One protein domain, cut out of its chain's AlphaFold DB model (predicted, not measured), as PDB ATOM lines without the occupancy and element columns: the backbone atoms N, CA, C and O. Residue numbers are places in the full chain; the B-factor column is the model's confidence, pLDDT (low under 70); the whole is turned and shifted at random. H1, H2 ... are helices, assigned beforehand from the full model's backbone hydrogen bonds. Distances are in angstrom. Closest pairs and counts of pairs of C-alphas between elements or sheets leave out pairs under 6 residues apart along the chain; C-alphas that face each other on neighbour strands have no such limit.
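This is residues 51 to 95 of the 211 residues of the protein "APOBEC_N domain-containing protein" of Pseudomonas fluorescens R124 (UniProt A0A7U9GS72). Look first for one long, straight helix, H2, which makes the longest axis; the shorter helix H1 packs aslant on one side of it. Residues 63 to 70 make the turn at one end, and past the other end of H2 the chain folds back to the one-turn helix H3, on the same side of H2 as H1. The printed part has 45 residues with three named helices, in the order H1, H2, H3, and no named strand; the class is all helix. It is only just compact, close to loose, with a radius of gyration of the C-alphas of 11.1 A, and its outline is only just elongated, 32 by 16 by 13 A.

Begin with H2, residues 71 to 88, the longest helix. Go back along the chain to H1, residues 51 to 62, and you find that it touches H2, with 10 pairs of C-alphas within 8 A. The closest C-alphas of the two are those of Gly 51 and Ile 82, 6.4 A apart. Their lines stand at a steep tilt of 47 degrees and run opposite ways, and their centres are 10.1 A apart. Past H2 comes H3, residues 91 to 94. H2 and H3 meet only through their link, and they are near each other, with 6 pairs of C-alphas within 10 A. H1 and H3 are close but not clearly touching: their closest C-alphas, those of Leu 54 and Leu 94, are 8.0 A apart. On the backbone, each O i to N i+4 pair inside H1 and H2 is within hydrogen-bond range; H3 is too short for such a pair, but its one O i to N i+3 pair is within range.

Find C-alpha 71 at (-23.147, 5.236, 9.256); from there H2 runs 18 residues to C-alpha 88 at (-42.490, 2.310, 26.349), 26.0 A away. Then go to C-alpha 51 at (-29.441, 5.163, 25.453), where H1 begins; its 12 residues run 16.3 A to C-alpha 62. H3 has four residues and ends at C-alpha 94, at (-33.134, -4.550, 26.702).

The two C-alphas farthest apart are those of Asn 69 and Asp 90, 33.0 A, while those of Gly 51 and Gly 95, the first and last printed residues, are 11.5 A apart. The printed part has no cut. The link from H1 to H2, eight residues, is short, and the link from H2 to H3, two residues, is tight. In the B-factor column the mean pLDDT of the printed part is 83.0; look at residues 62 to 65 for the four values under 70, where the model's confidence is low.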
ATOM      1  N   GLY A  51     -29.522   4.849  26.877       88.38
ATOM      2  CA  GLY A  51     -29.441   5.163  25.453       88.38
ATOM      3  C   GLY A  51     -28.030   4.974  24.903       88.38
ATOM      4  O   GLY A  51     -27.833   4.291  23.894       88.38
ATOM      5  N   ALA A  52     -27.031   5.512  25.605       87.81
ATOM      6  CA  ALA A  52     -25.626   5.349  25.248       87.81
ATOM      7  C   ALA A  52     -25.177   3.875  25.271       87.81
ATOM      8  O   ALA A  52     -24.445   3.442  24.373       87.81
ATOM      9  N   GLN A  53     -25.640   3.086  26.248       90.06
ATOM     10  CA  GLN A  53     -25.354   1.648  26.314       90.06
ATOM     11  C   GLN A  53     -25.896   0.904  25.082       90.06
ATOM     12  O   GLN A  53     -25.156   0.155  24.436       90.06
ATOM     13  N   LEU A  54     -27.156   1.154  24.717       88.81
ATOM     14  CA  LEU A  54     -27.824   0.490  23.594       88.81
ATOM     15  C   LEU A  54     -27.239   0.898  22.235       88.81
ATOM     16  O   LEU A  54     -27.020   0.041  21.375       88.81
ATOM     17  N   ILE A  55     -26.913   2.181  22.041       87.00
ATOM     18  CA  ILE A  55     -26.238   2.648  20.819       87.00
ATOM     19  C   ILE A  55     -24.879   1.984  20.658       87.00
ATOM     20  O   ILE A  55     -24.519   1.539  19.570       87.00
ATOM     21  N   LYS A  56     -24.108   1.889  21.737       85.44
ATOM     22  CA  LYS A  56     -22.784   1.276  21.703       85.44
ATOM     23  C   LYS A  56     -22.853  -0.209  21.355       85.44
ATOM     24  O   LYS A  56     -22.038  -0.666  20.554       85.44
ATOM     25  N   ALA A  57     -23.830  -0.932  21.905       83.50
ATOM     26  CA  ALA A  57     -24.094  -2.322  21.545       83.50
ATOM     27  C   ALA A  57     -24.474  -2.454  20.058       83.50
ATOM     28  O   ALA A  57     -23.917  -3.291  19.351       83.50
ATOM     29  N   TYR A  58     -25.343  -1.571  19.553       81.44
ATOM     30  CA  TYR A  58     -25.716  -1.534  18.137       81.44
ATOM     31  C   TYR A  58     -24.509  -1.296  17.224       81.44
ATOM     32  O   TYR A  58     -24.283  -2.056  16.283       81.44
ATOM     33  N   VAL A  59     -23.695  -0.283  17.529       77.31
ATOM     34  CA  VAL A  59     -22.488   0.053  16.764       77.31
ATOM     35  C   VAL A  59     -21.538  -1.147  16.718       77.31
ATOM     36  O   VAL A  59     -21.061  -1.505  15.647       77.31
ATOM     37  N   GLN A  60     -21.315  -1.842  17.835       76.69
ATOM     38  CA  GLN A  60     -20.472  -3.044  17.855       76.69
ATOM     39  C   GLN A  60     -20.998  -4.183  16.969       76.69
ATOM     40  O   GLN A  60     -20.196  -4.892  16.366       76.69
ATOM     41  N   LEU A  61     -22.320  -4.348  16.875       72.38
ATOM     42  CA  LEU A  61     -22.955  -5.415  16.096       72.38
ATOM     43  C   LEU A  61     -23.076  -5.095  14.596       72.38
ATOM     44  O   LEU A  61     -23.070  -6.016  13.783       72.38
ATOM     45  N   GLN A  62     -23.201  -3.817  14.222       66.56
ATOM     46  CA  GLN A  62     -23.585  -3.389  12.864       66.56
ATOM     47  C   GLN A  62     -22.449  -2.770  12.036       66.56
ATOM     48  O   GLN A  62     -22.608  -2.593  10.826       66.56
ATOM     49  N   ILE A  63     -21.280  -2.484  12.634       58.31
ATOM     50  CA  ILE A  63     -20.116  -1.928  11.906       58.31
ATOM     51  C   ILE A  63     -19.670  -2.817  10.727       58.31
ATOM     52  O   ILE A  63     -19.040  -2.317   9.797       58.31
ATOM     53  N   SER A  64     -19.999  -4.107  10.711       60.00
ATOM     54  CA  SER A  64     -19.593  -5.011   9.631       60.00
ATOM     55  C   SER A  64     -20.330  -4.794   8.302       60.00
ATOM     56  O   SER A  64     -19.757  -5.143   7.272       60.00
ATOM     57  N   ASN A  65     -21.539  -4.210   8.285       69.94
ATOM     58  CA  ASN A  65     -22.415  -4.250   7.098       69.94
ATOM     59  C   ASN A  65     -22.938  -2.889   6.593       69.94
ATOM     60  O   ASN A  65     -23.596  -2.855   5.555       69.94
ATOM     61  N   VAL A  66     -22.658  -1.771   7.276       77.00
ATOM     62  CA  VAL A  66     -23.141  -0.433   6.871       77.00
ATOM     63  C   VAL A  66     -22.040   0.357   6.145       77.00
ATOM     64  O   VAL A  66     -20.948   0.526   6.702       77.00
ATOM     65  N   PRO A  67     -22.292   0.896   4.932       82.44
ATOM     66  CA  PRO A  67     -21.355   1.782   4.247       82.44
ATOM     67  C   PRO A  67     -20.981   3.003   5.098       82.44
ATOM     68  O   PRO A  67     -21.822   3.626   5.745       82.44
ATOM     69  N   ARG A  68     -19.702   3.400   5.078       80.06
ATOM     70  CA  ARG A  68     -19.185   4.482   5.940       80.06
ATOM     71  C   ARG A  68     -19.925   5.817   5.757       80.06
ATOM     72  O   ARG A  68     -20.053   6.568   6.717       80.06
ATOM     73  N   ASN A  69     -20.397   6.108   4.545       86.50
ATOM     74  CA  ASN A  69     -21.166   7.309   4.207       86.50
ATOM     75  C   ASN A  69     -22.596   7.311   4.781       86.50
ATOM     76  O   ASN A  69     -23.191   8.377   4.880       86.50
ATOM     77  N   GLU A  70     -23.131   6.156   5.176       84.75
ATOM     78  CA  GLU A  70     -24.489   5.998   5.725       84.75
ATOM     79  C   GLU A  70     -24.492   5.775   7.244       84.75
ATOM     80  O   GLU A  70     -25.537   5.843   7.888       84.75
ATOM     81  N   MET A  71     -23.314   5.570   7.840       82.69
ATOM     82  CA  MET A  71     -23.147   5.236   9.256       82.69
ATOM     83  C   MET A  71     -23.820   6.242  10.199       82.69
ATOM     84  O   MET A  71     -24.484   5.835  11.147       82.69
ATOM     85  N   GLN A  72     -23.677   7.550   9.949       84.44
ATOM     86  CA  GLN A  72     -24.273   8.565  10.825       84.44
ATOM     87  C   GLN A  72     -25.805   8.525  10.771       84.44
ATOM     88  O   GLN A  72     -26.447   8.510  11.814       84.44
ATOM     89  N   ALA A  73     -26.383   8.414   9.572       86.69
ATOM     90  CA  ALA A  73     -27.831   8.309   9.409       86.69
ATOM     91  C   ALA A  73     -28.388   7.035  10.070       86.69
ATOM     92  O   ALA A  73     -29.451   7.076  10.688       86.69
ATOM     93  N   ALA A  74     -27.654   5.920   9.995       85.00
ATOM     94  CA  ALA A  74     -28.019   4.677  10.674       85.00
ATOM     95  C   ALA A  74     -27.977   4.814  12.208       85.00
ATOM     96  O   ALA A  74     -28.888   4.344  12.891       85.00
ATOM     97  N   ILE A  75     -26.957   5.487  12.753       86.12
ATOM     98  CA  ILE A  75     -26.856   5.783  14.191       86.12
ATOM     99  C   ILE A  75     -28.018   6.676  14.638       86.12
ATOM    100  O   ILE A  75     -28.671   6.364  15.633       86.12
ATOM    101  N   ASP A  76     -28.315   7.739  13.890       88.12
ATOM    102  CA  ASP A  76     -29.385   8.682  14.226       88.12
ATOM    103  C   ASP A  76     -30.761   7.995  14.197       88.12
ATOM    104  O   ASP A  76     -31.550   8.133  15.134       88.12
ATOM    105  N   ALA A  77     -31.031   7.177  13.173       87.56
ATOM    106  CA  ALA A  77     -32.257   6.386  13.088       87.56
ATOM    107  C   ALA A  77     -32.376   5.390  14.251       87.56
ATOM    108  O   ALA A  77     -33.452   5.239  14.839       87.56
ATOM    109  N   ARG A  78     -31.268   4.737  14.637       89.44
ATOM    110  CA  ARG A  78     -31.271   3.835  15.792       89.44
ATOM    111  C   ARG A  78     -31.502   4.587  17.100       89.44
ATOM    112  O   ARG A  78     -32.212   4.064  17.953       89.44
ATOM    113  N   GLN A  79     -30.960   5.792  17.261       88.75
ATOM    114  CA  GLN A  79     -31.186   6.607  18.457       88.75
ATOM    115  C   GLN A  79     -32.670   6.942  18.632       88.75
ATOM    116  O   GLN A  79     -33.179   6.865  19.748       88.75
ATOM    117  N   VAL A  80     -33.380   7.255  17.543       89.31
ATOM    118  CA  VAL A  80     -34.834   7.479  17.582       89.31
ATOM    119  C   VAL A  80     -35.571   6.220  18.043       89.31
ATOM    120  O   VAL A  80     -36.425   6.310  18.921       89.31
ATOM    121  N   ALA A  81     -35.213   5.049  17.506       87.75
ATOM    122  CA  ALA A  81     -35.822   3.781  17.909       87.75
ATOM    123  C   ALA A  81     -35.556   3.450  19.387       87.75
ATOM    124  O   ALA A  81     -36.482   3.104  20.108       87.75
ATOM    125  N   ILE A  82     -34.318   3.630  19.859       88.94
ATOM    126  CA  ILE A  82     -33.952   3.430  21.269       88.94
ATOM    127  C   ILE A  82     -34.746   4.361  22.183       88.94
ATOM    128  O   ILE A  82     -35.216   3.937  23.230       88.94
ATOM    129  N   ASN A  83     -34.920   5.625  21.797       89.00
ATOM    130  CA  ASN A  83     -35.701   6.564  22.598       89.00
ATOM    131  C   ASN A  83     -37.168   6.122  22.722       89.00
ATOM    132  O   ASN A  83     -37.756   6.314  23.781       89.00
ATOM    133  N   ALA A  84     -37.745   5.529  21.671       88.12
ATOM    134  CA  ALA A  84     -39.089   4.955  21.725       88.12
ATOM    135  C   ALA A  84     -39.132   3.694  22.610       88.12
ATOM    136  O   ALA A  84     -39.977   3.602  23.493       88.12
ATOM    137  N   GLU A  85     -38.172   2.775  22.445       88.12
ATOM    138  CA  GLU A  85     -38.040   1.559  23.266       88.12
ATOM    139  C   GLU A  85     -37.925   1.893  24.765       88.12
ATOM    140  O   GLU A  85     -38.607   1.289  25.587       88.12
ATOM    141  N   LEU A  86     -37.110   2.891  25.123       87.69
ATOM    142  CA  LEU A  86     -36.924   3.335  26.508       87.69
ATOM    143  C   LEU A  86     -38.117   4.122  27.073       87.69
ATOM    144  O   LEU A  86     -38.225   4.251  28.290       87.69
ATOM    145  N   ALA A  87     -38.981   4.682  26.222       87.56
ATOM    146  CA  ALA A  87     -40.188   5.381  26.660       87.56
ATOM    147  C   ALA A  87     -41.346   4.416  26.961       87.56
ATOM    148  O   ALA A  87     -42.194   4.723  27.797       87.56
ATOM    149  N   GLU A  88     -41.389   3.274  26.273       84.69
ATOM    150  CA  GLU A  88     -42.490   2.310  26.349       84.69
ATOM    151  C   GLU A  88     -42.158   1.064  27.186       84.69
ATOM    152  O   GLU A  88     -43.074   0.431  27.711       84.69
ATOM    153  N   GLY A  89     -40.876   0.704  27.321       79.50
ATOM    154  CA  GLY A  89     -40.431  -0.561  27.914       79.50
ATOM    155  C   GLY A  89     -39.559  -0.436  29.166       79.50
ATOM    156  O   GLY A  89     -39.114   0.645  29.552       79.50
ATOM    157  N   ASP A  90     -39.290  -1.586  29.792       81.75
ATOM    158  CA  ASP A  90     -38.317  -1.713  30.879       81.75
ATOM    159  C   ASP A  90     -36.893  -1.821  30.291       81.75
ATOM    160  O   ASP A  90     -36.601  -2.767  29.550       81.75
ATOM    161  N   PRO A  91     -35.965  -0.899  30.618       82.62
ATOM    162  CA  PRO A  91     -34.589  -0.952  30.125       82.62
ATOM    163  C   PRO A  91     -33.866  -2.273  30.430       82.62
ATOM    164  O   PRO A  91     -32.988  -2.686  29.669       82.62
ATOM    165  N   THR A  92     -34.218  -2.953  31.522       84.06
ATOM    166  CA  THR A  92     -33.571  -4.213  31.908       84.06
ATOM    167  C   THR A  92     -33.873  -5.347  30.928       84.06
ATOM    168  O   THR A  92     -32.987  -6.158  30.652       84.06
ATOM    169  N   GLU A  93     -35.061  -5.357  30.313       85.44
ATOM    170  CA  GLU A  93     -35.426  -6.310  29.254       85.44
ATOM    171  C   GLU A  93     -34.588  -6.107  27.983       85.44
ATOM    172  O   GLU A  93     -34.351  -7.048  27.224       85.44
ATOM    173  N   LEU A  94     -34.055  -4.896  27.788       82.50
ATOM    174  CA  LEU A  94     -33.134  -4.550  26.702       82.50
ATOM    175  C   LEU A  94     -31.665  -4.859  27.046       82.50
ATOM    176  O   LEU A  94     -30.758  -4.507  26.288       82.50
ATOM    177  N   GLY A  95     -31.405  -5.499  28.190       83.81
ATOM    178  CA  GLY A  95     -30.058  -5.812  28.668       83.81
ATOM    179  C   GLY A  95     -29.275  -4.592  29.162       83.81
ATOM    180  O   GLY A  95     -28.052  -4.672  29.305       83.81
TER     181      GLY A  95